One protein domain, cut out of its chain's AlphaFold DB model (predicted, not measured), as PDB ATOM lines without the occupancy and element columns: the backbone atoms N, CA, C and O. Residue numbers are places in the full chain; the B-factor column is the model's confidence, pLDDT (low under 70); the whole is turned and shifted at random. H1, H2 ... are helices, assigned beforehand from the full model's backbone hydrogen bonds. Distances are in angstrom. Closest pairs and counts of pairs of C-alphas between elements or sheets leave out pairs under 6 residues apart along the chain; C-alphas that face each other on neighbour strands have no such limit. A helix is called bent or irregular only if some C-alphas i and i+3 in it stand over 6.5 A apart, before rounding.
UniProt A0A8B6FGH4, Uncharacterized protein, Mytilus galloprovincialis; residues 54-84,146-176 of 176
ATOM      1  N   ASN A  54     -27.384  13.994 -17.383       64.56
ATOM      2  CA  ASN A  54     -26.724  12.906 -16.663       64.56
ATOM      3  C   ASN A  54     -27.204  12.655 -15.221       64.56
ATOM      4  O   ASN A  54     -26.606  11.826 -14.544       64.56
ATOM      5  N   ARG A  55     -28.303  13.259 -14.738       73.25
ATOM      6  CA  ARG A  55     -28.794  13.050 -13.357       73.25
ATOM      7  C   ARG A  55     -28.978  11.575 -13.012       73.25
ATOM      8  O   ARG A  55     -28.605  11.144 -11.921       73.25
ATOM      9  N   LEU A  56     -29.531  10.800 -13.946       79.62
ATOM     10  CA  LEU A  56     -29.765   9.376 -13.732       79.62
ATOM     11  C   LEU A  56     -28.447   8.591 -13.681       79.62
ATOM     12  O   LEU A  56     -28.244   7.809 -12.756       79.62
ATOM     13  N   LYS A  57     -27.529   8.863 -14.616       82.06
ATOM     14  CA  LYS A  57     -26.205   8.229 -14.685       82.06
ATOM     15  C   LYS A  57     -25.325   8.592 -13.483       82.06
ATOM     16  O   LYS A  57     -24.681   7.722 -12.914       82.06
ATOM     17  N   ASN A  58     -25.374   9.841 -13.026       84.50
ATOM     18  CA  ASN A  58     -24.677  10.314 -11.825       84.50
ATOM     19  C   ASN A  58     -25.215   9.664 -10.543       84.50
ATOM     20  O   ASN A  58     -24.519   9.614  -9.537       84.50
ATOM     21  N   SER A  59     -26.449   9.152 -10.573       84.00
ATOM     22  CA  SER A  59     -27.067   8.456  -9.442       84.00
ATOM     23  C   SER A  59     -26.832   6.941  -9.473       84.00
ATOM     24  O   SER A  59     -27.443   6.228  -8.682       84.00
ATOM     25  N   LEU A  60     -25.981   6.413 -10.364       86.56
ATOM     26  CA  LEU A  60     -25.777   4.968 -10.545       86.56
ATOM     27  C   LEU A  60     -25.448   4.238  -9.232       86.56
ATOM     28  O   LEU A  60     -25.982   3.157  -8.985       86.56
ATOM     29  N   ASP A  61     -24.625   4.831  -8.367       89.00
ATOM     30  CA  ASP A  61     -24.251   4.224  -7.084       89.00
ATOM     31  C   ASP A  61     -25.450   4.060  -6.146       89.00
ATOM     32  O   ASP A  61     -25.585   3.034  -5.485       89.00
ATOM     33  N   PHE A  62     -26.383   5.016  -6.150       89.62
ATOM     34  CA  PHE A  62     -27.645   4.881  -5.423       89.62
ATOM     35  C   PHE A  62     -28.446   3.671  -5.925       89.62
ATOM     36  O   PHE A  62     -28.919   2.870  -5.120       89.62
ATOM     37  N   TRP A  63     -28.537   3.486  -7.246       88.44
ATOM     38  CA  TRP A  63     -29.248   2.350  -7.844       88.44
ATOM     39  C   TRP A  63     -28.580   1.003  -7.545       88.44
ATOM     40  O   TRP A  63     -29.272   0.010  -7.321       88.44
ATOM     41  N   LYS A  64     -27.245   0.971  -7.480       90.50
ATOM     42  CA  LYS A  64     -26.492  -0.206  -7.024       90.50
ATOM     43  C   LYS A  64     -26.787  -0.512  -5.553       90.50
ATOM     44  O   LYS A  64     -27.028  -1.667  -5.213       90.50
ATOM     45  N   ASN A  65     -26.842   0.514  -4.703       92.44
ATOM     46  CA  ASN A  65     -27.070   0.368  -3.263       92.44
ATOM     47  C   ASN A  65     -28.468  -0.155  -2.914       92.44
ATOM     48  O   ASN A  65     -28.603  -0.933  -1.974       92.44
ATOM     49  N   ILE A  66     -29.502   0.218  -3.677       89.88
ATOM     50  CA  ILE A  66     -30.856  -0.346  -3.506       89.88
ATOM     51  C   ILE A  66     -31.019  -1.723  -4.168       89.88
ATOM     52  O   ILE A  66     -32.129  -2.244  -4.245       89.88
ATOM     53  N   ASN A  67     -29.925  -2.321  -4.652       89.88
ATOM     54  CA  ASN A  67     -29.905  -3.624  -5.306       89.88
ATOM     55  C   ASN A  67     -30.867  -3.697  -6.512       89.88
ATOM     56  O   ASN A  67     -31.578  -4.690  -6.705       89.88
ATOM     57  N   ALA A  68     -30.891  -2.630  -7.322       88.19
ATOM     58  CA  ALA A  68     -31.702  -2.565  -8.531       88.19
ATOM     59  C   ALA A  68     -31.338  -3.696  -9.507       88.19
ATOM     60  O   ALA A  68     -30.202  -4.172  -9.563       88.19
ATOM     61  N   SER A  69     -32.314  -4.131 -10.307       91.06
ATOM     62  CA  SER A  69     -32.093  -5.232 -11.252       91.06
ATOM     63  C   SER A  69     -30.974  -4.918 -12.253       91.06
ATOM     64  O   SER A  69     -30.808  -3.770 -12.671       91.06
ATOM     65  N   LYS A  70     -30.270  -5.959 -12.721       88.75
ATOM     66  CA  LYS A  70     -29.214  -5.828 -13.738       88.75
ATOM     67  C   LYS A  70     -29.678  -5.058 -14.980       88.75
ATOM     68  O   LYS A  70     -28.923  -4.261 -15.508       88.75
ATOM     69  N   PHE A  71     -30.932  -5.245 -15.397       87.12
ATOM     70  CA  PHE A  71     -31.514  -4.494 -16.510       87.12
ATOM     71  C   PHE A  71     -31.519  -2.979 -16.262       87.12
ATOM     72  O   PHE A  71     -31.169  -2.220 -17.156       87.12
ATOM     73  N   ILE A  72     -31.895  -2.535 -15.058       86.25
ATOM     74  CA  ILE A  72     -31.909  -1.110 -14.694       86.25
ATOM     75  C   ILE A  72     -30.487  -0.560 -14.598       86.25
ATOM     76  O   ILE A  72     -30.226   0.529 -15.095       86.25
ATOM     77  N   LEU A  73     -29.561  -1.315 -14.005       89.25
ATOM     78  CA  LEU A  73     -28.159  -0.905 -13.927       89.25
ATOM     79  C   LEU A  73     -27.543  -0.759 -15.326       89.25
ATOM     80  O   LEU A  73     -26.990   0.295 -15.628       89.25
ATOM     81  N   ASP A  74     -27.740  -1.749 -16.203       87.06
ATOM     82  CA  ASP A  74     -27.281  -1.703 -17.597       87.06
ATOM     83  C   ASP A  74     -27.915  -0.526 -18.356       87.06
ATOM     84  O   ASP A  74     -27.237   0.144 -19.129       87.06
ATOM     85  N   LEU A  75     -29.201  -0.252 -18.119       86.38
ATOM     86  CA  LEU A  75     -29.938   0.844 -18.742       86.38
ATOM     87  C   LEU A  75     -29.410   2.223 -18.332       86.38
ATOM     88  O   LEU A  75     -29.326   3.119 -19.167       86.38
ATOM     89  N   ILE A  76     -29.071   2.403 -17.056       86.25
ATOM     90  CA  ILE A  76     -28.554   3.671 -16.528       86.25
ATOM     91  C   ILE A  76     -27.098   3.880 -16.951       86.25
ATOM     92  O   ILE A  76     -26.701   4.996 -17.285       86.25
ATOM     93  N   GLU A  77     -26.299   2.816 -16.933       88.00
ATOM     94  CA  GLU A  77     -24.868   2.878 -17.222       88.00
ATOM     95  C   GLU A  77     -24.583   2.980 -18.727       88.00
ATOM     96  O   GLU A  77     -23.819   3.851 -19.155       88.00
ATOM     97  N   ASN A  78     -25.229   2.124 -19.524       85.88
ATOM     98  CA  ASN A  78     -24.941   1.926 -20.947       85.88
ATOM     99  C   ASN A  78     -26.059   2.423 -21.879       85.88
ATOM    100  O   ASN A  78     -25.895   2.399 -23.099       85.88
ATOM    101  N   GLY A  79     -27.194   2.862 -21.331       84.25
ATOM    102  CA  GLY A  79     -28.354   3.281 -22.113       84.25
ATOM    103  C   GLY A  79     -29.213   2.118 -22.621       84.25
ATOM    104  O   GLY A  79     -28.892   0.935 -22.484       84.25
ATOM    105  N   TYR A  80     -30.354   2.458 -23.225       82.81
ATOM    106  CA  TYR A  80     -31.256   1.471 -23.816       82.81
ATOM    107  C   TYR A  80     -30.810   1.108 -25.233       82.81
ATOM    108  O   TYR A  80     -30.832   1.946 -26.133       82.81
ATOM    109  N   LYS A  81     -30.485  -0.167 -25.465       78.38
ATOM    110  CA  LYS A  81     -30.265  -0.674 -26.823       78.38
ATOM    111  C   LYS A  81     -31.605  -0.812 -27.537       78.38
ATOM    112  O   LYS A  81     -32.431  -1.641 -27.156       78.38
ATOM    113  N   ILE A  82     -31.809  -0.011 -28.579       77.12
ATOM    114  CA  ILE A  82     -33.004  -0.090 -29.418       77.12
ATOM    115  C   ILE A  82     -32.979  -1.436 -30.165       77.12
ATOM    116  O   ILE A  82     -32.030  -1.692 -30.908       77.12
ATOM    117  N   PRO A  83     -33.984  -2.312 -29.982       77.31
ATOM    118  CA  PRO A  83     -34.038  -3.586 -30.684       77.31
ATOM    119  C   PRO A  83     -34.444  -3.346 -32.140       77.31
ATOM    120  O   PRO A  83     -35.621  -3.149 -32.442       77.31
ATOM    121  N   LEU A  84     -33.464  -3.345 -33.041       74.06
ATOM    122  CA  LEU A  84     -33.707  -3.308 -34.480       74.06
ATOM    123  C   LEU A  84     -34.091  -4.714 -34.960       74.06
ATOM    124  O   LEU A  84     -33.442  -5.691 -34.598       74.06
ATOM    125  N   CYS A 146     -42.889  10.274 -31.289       55.53
ATOM    126  CA  CYS A 146     -43.649   9.009 -31.214       55.53
ATOM    127  C   CYS A 146     -42.795   7.845 -30.674       55.53
ATOM    128  O   CYS A 146     -43.261   7.046 -29.860       55.53
ATOM    129  N   SER A 147     -41.522   7.783 -31.072       53.34
ATOM    130  CA  SER A 147     -40.564   6.806 -30.546       53.34
ATOM    131  C   SER A 147     -40.085   7.181 -29.147       53.34
ATOM    132  O   SER A 147     -39.915   6.296 -28.314       53.34
ATOM    133  N   ALA A 148     -39.883   8.472 -28.873       61.59
ATOM    134  CA  ALA A 148     -39.411   8.954 -27.578       61.59
ATOM    135  C   ALA A 148     -40.408   8.629 -26.458       61.59
ATOM    136  O   ALA A 148     -39.999   8.067 -25.449       61.59
ATOM    137  N   GLY A 149     -41.710   8.849 -26.668       64.81
ATOM    138  CA  GLY A 149     -42.752   8.464 -25.711       64.81
ATOM    139  C   GLY A 149     -42.807   6.949 -25.478       64.81
ATOM    140  O   GLY A 149     -42.928   6.488 -24.342       64.81
ATOM    141  N   TYR A 150     -42.633   6.146 -26.534       64.81
ATOM    142  CA  TYR A 150     -42.553   4.688 -26.407       64.81
ATOM    143  C   TYR A 150     -41.295   4.228 -25.650       64.81
ATOM    144  O   TYR A 150     -41.390   3.381 -24.760       64.81
ATOM    145  N   VAL A 151     -40.120   4.779 -25.972       65.81
ATOM    146  CA  VAL A 151     -38.846   4.471 -25.300       65.81
ATOM    147  C   VAL A 151     -38.899   4.917 -23.841       65.81
ATOM    148  O   VAL A 151     -38.569   4.122 -22.963       65.81
ATOM    149  N   PHE A 152     -39.405   6.121 -23.567       71.44
ATOM    150  CA  PHE A 152     -39.656   6.631 -22.223       71.44
ATOM    151  C   PHE A 152     -40.541   5.670 -21.440       71.44
ATOM    152  O   PHE A 152     -40.136   5.185 -20.387       71.44
ATOM    153  N   ALA A 153     -41.698   5.284 -21.986       70.69
ATOM    154  CA  ALA A 153     -42.583   4.326 -21.337       70.69
ATOM    155  C   ALA A 153     -41.879   2.984 -21.077       70.69
ATOM    156  O   ALA A 153     -42.064   2.383 -20.021       70.69
ATOM    157  N   LYS A 154     -41.046   2.503 -22.002       73.81
ATOM    158  CA  LYS A 154     -40.330   1.229 -21.858       73.81
ATOM    159  C   LYS A 154     -39.219   1.272 -20.805       73.81
ATOM    160  O   LYS A 154     -38.978   0.258 -20.157       73.81
ATOM    161  N   VAL A 155     -38.585   2.426 -20.619       71.19
ATOM    162  CA  VAL A 155     -37.560   2.683 -19.594       71.19
ATOM    163  C   VAL A 155     -38.189   2.912 -18.221       71.19
ATOM    164  O   VAL A 155     -37.747   2.349 -17.223       71.19
ATOM    165  N   VAL A 156     -39.259   3.697 -18.175       73.38
ATOM    166  CA  VAL A 156     -39.911   4.131 -16.941       73.38
ATOM    167  C   VAL A 156     -40.788   3.034 -16.338       73.38
ATOM    168  O   VAL A 156     -40.816   2.885 -15.119       73.38
ATOM    169  N   ARG A 157     -41.486   2.223 -17.144       74.88
ATOM    170  CA  ARG A 157     -42.392   1.178 -16.625       74.88
ATOM    171  C   ARG A 157     -41.698   0.178 -15.684       74.88
ATOM    172  O   ARG A 157     -42.258  -0.073 -14.619       74.88
ATOM    173  N   PRO A 158     -40.510  -0.377 -16.000       73.75
ATOM    174  CA  PRO A 158     -39.782  -1.257 -15.082       73.75
ATOM    175  C   PRO A 158     -39.345  -0.560 -13.789       73.75
ATOM    176  O   PRO A 158     -39.387  -1.171 -12.723       73.75
ATOM    177  N   ILE A 159     -38.969   0.720 -13.876       69.94
ATOM    178  CA  ILE A 159     -38.576   1.547 -12.728       69.94
ATOM    179  C   ILE A 159     -39.771   1.764 -11.791       69.94
ATOM    180  O   ILE A 159     -39.686   1.470 -10.601       69.94
ATOM    181  N   ILE A 160     -40.912   2.196 -12.341       74.12
ATOM    182  CA  ILE A 160     -42.159   2.357 -11.586       74.12
ATOM    183  C   ILE A 160     -42.571   1.021 -10.959       74.12
ATOM    184  O   ILE A 160     -42.919   0.981  -9.785       74.12
ATOM    185  N   ALA A 161     -42.518  -0.083 -11.712       71.44
ATOM    186  CA  ALA A 161     -42.923  -1.395 -11.210       71.44
ATOM    187  C   ALA A 161     -42.080  -1.854 -10.008       71.44
ATOM    188  O   ALA A 161     -42.625  -2.421  -9.061       71.44
ATOM    189  N   HIS A 162     -40.770  -1.594 -10.024       72.25
ATOM    190  CA  HIS A 162     -39.890  -1.900  -8.900       72.25
ATOM    191  C   HIS A 162     -40.226  -1.050  -7.669       72.25
ATOM    192  O   HIS A 162     -40.402  -1.593  -6.584       72.25
ATOM    193  N   TRP A 163     -40.398   0.258  -7.844       72.19
ATOM    194  CA  TRP A 163     -40.668   1.174  -6.737       72.19
ATOM    195  C   TRP A 163     -42.072   1.031  -6.144       72.19
ATOM    196  O   TRP A 163     -42.232   1.116  -4.927       72.19
ATOM    197  N   LEU A 164     -43.076   0.710  -6.965       69.62
ATOM    198  CA  LEU A 164     -44.407   0.348  -6.475       69.62
ATOM    199  C   LEU A 164     -44.378  -0.944  -5.649       69.62
ATOM    200  O   LEU A 164     -45.099  -1.043  -4.658       69.62
ATOM    201  N   LYS A 165     -43.540  -1.920  -6.022       73.19
ATOM    202  CA  LYS A 165     -43.359  -3.158  -5.248       73.19
ATOM    203  C   LYS A 165     -42.751  -2.888  -3.867       73.19
ATOM    204  O   LYS A 165     -43.117  -3.565  -2.911       73.19
ATOM    205  N   ASP A 166     -41.898  -1.876  -3.763       76.75
ATOM    206  CA  ASP A 166     -41.235  -1.483  -2.518       76.75
ATOM    207  C   ASP A 166     -42.069  -0.485  -1.685       76.75
ATOM    208  O   ASP A 166     -41.606   0.041  -0.675       76.75
ATOM    209  N   GLY A 167     -43.323  -0.228  -2.084       78.12
ATOM    210  CA  GLY A 167     -44.262   0.637  -1.361       78.12
ATOM    211  C   GLY A 167     -44.022   2.139  -1.550       78.12
ATOM    212  O   GLY A 167     -44.643   2.953  -0.862       78.12
ATOM    213  N   ILE A 168     -43.151   2.524  -2.484       70.44
ATOM    214  CA  ILE A 168     -42.804   3.917  -2.761       70.44
ATOM    215  C   ILE A 168     -43.806   4.478  -3.777       70.44
ATOM    216  O   ILE A 168     -43.892   4.023  -4.918       70.44
ATOM    217  N   LYS A 169     -44.583   5.487  -3.364       58.50
ATOM    218  CA  LYS A 169     -45.523   6.185  -4.254       58.50
ATOM    219  C   LYS A 169     -44.759   7.125  -5.180       58.50
ATOM    220  O   LYS A 169     -44.107   8.051  -4.705       58.50
ATOM    221  N   ILE A 170     -44.875   6.901  -6.487       60.09
ATOM    222  CA  ILE A 170     -44.221   7.704  -7.521       60.09
ATOM    223  C   ILE A 170     -45.220   8.123  -8.589       60.09
ATOM    224  O   ILE A 170     -45.993   7.307  -9.089       60.09
ATOM    225  N   THR A 171     -45.148   9.402  -8.949       60.91
ATOM    226  CA  THR A 171     -45.869  10.008 -10.065       60.91
ATOM    227  C   THR A 171     -44.841  10.386 -11.117       60.91
ATOM    228  O   THR A 171     -43.852  11.046 -10.801       60.91
ATOM    229  N   VAL A 172     -45.052   9.953 -12.359       58.94
ATOM    230  CA  VAL A 172     -44.175  10.310 -13.476       58.94
ATOM    231  C   VAL A 172     -44.874  11.334 -14.352       58.94
ATOM    232  O   VAL A 172     -45.968  11.078 -14.848       58.94
ATOM    233  N   TYR A 173     -44.218  12.477 -14.527       55.50
ATOM    234  CA  TYR A 173     -44.616  13.543 -15.433       55.50
ATOM    235  C   TYR A 173     -43.729  13.483 -16.682       55.50
ATOM    236  O   TYR A 173     -42.513  13.316 -16.566       55.50
ATOM    237  N   SER A 174     -44.339  13.579 -17.859       51.78
ATOM    238  CA  SER A 174     -43.651  13.761 -19.137       51.78
ATOM    239  C   SER A 174     -44.228  15.027 -19.746       51.78
ATOM    240  O   SER A 174     -45.447  15.111 -19.875       51.78
ATOM    241  N   ASP A 175     -43.371  15.993 -20.056       49.56
ATOM    242  CA  ASP A 175     -43.765  17.209 -20.773       49.56
ATOM    243  C   ASP A 175     -43.807  16.907 -22.280       49.56
ATOM    244  O   ASP A 175     -42.958  16.141 -22.755       49.56
ATOM    245  N   ASP A 176     -44.794  17.465 -22.988       41.69
ATOM    246  CA  ASP A 176     -44.842  17.537 -24.461       41.69
ATOM    247  C   ASP A 176     -44.304  18.901 -24.919       41.69
ATOM    248  O   ASP A 176     -44.821  19.935 -24.434       41.69
TER     249      ASP A 176
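This is residues 54 to 84 and 146 to 176 of the 176 residues of an uncharacterized protein of Mytilus galloprovincialis (UniProt A0A8B6FGH4). One long helix, H4, makes one side of the model, and a group of three short helices, H1, H2 and H3, lies over the other side, with H2 and H3 folded as a small helical hairpin. The two halves meet loosely, through H3 and a short part of H4, and after H4 the last residues, 166 to 176, fold back as a strandless tail. The printed part has 62 residues with four named helices, in the order H1, H2, H3, H4, and no named strand; the class is all helix. It is only just compact, close to loose, with a radius of gyration of the C-alphas of 12.2 A, and it spans 33 by 25 by 20 A.

The longest helix is H4, residues 146 to 165, which has a kink of 28 degrees near residue 156. H4 is neither bent nor irregular, but only just: C-alphas 155 and 158 are 6.4 A apart. With residues 155 to 159 alone it only just touches H3, residues 70 to 78, with 3 pairs of C-alphas within 8 A. The closest C-alphas of the two are those of Ile 72 and Ile 159, 7.4 A apart, and the helices run opposite ways at a steep tilt of 45 degrees. H3 is the hub, touching the three other helices. It forms a helical hairpin with H2, residues 60 to 65: they touch, run opposite ways at a shallow tilt of 24 degrees, and their closest C-alphas, those of Leu 60 and Ile 76, are 6.7 A apart. H1, residues 55 to 58, only just touches H3, with 3 pairs of C-alphas within 8 A, the closest being those of Lys 57 and Ile 76 at 5.4 A. H1 and H2 meet only through their link. H1 and H2 are both apart from H4. Every O i to N i+4 pair is within hydrogen-bond range in H2 and H3, and 13 of 16 are in H4, while H1 is too short for such a pair.

H4 is 28.7 A long, from C-alpha 146 at (-43.649, 9.009, -31.214) to C-alpha 165 at (-43.359, -3.158, -5.248). H3 measures 11.4 A, H2 8.7 A and H1 5.2 A. H1 begins at C-alpha 55, at (-28.794, 13.050, -13.357).

The C-alphas farthest apart are those of Leu 84 and Gly 167, 35.0 A. Residues 85 to 145 are not printed, and C-alphas 84 and 146 stand 16.2 A apart across this cut, in the link from H3 to H4. The links from H1 to H2 and from H2 to H3 are tight. Asp 176 is the chain's last residue. The mean pLDDT of the printed part is 75.2; residues 54, 146 to 151, 159, 164 and 169 to 176 are under 70.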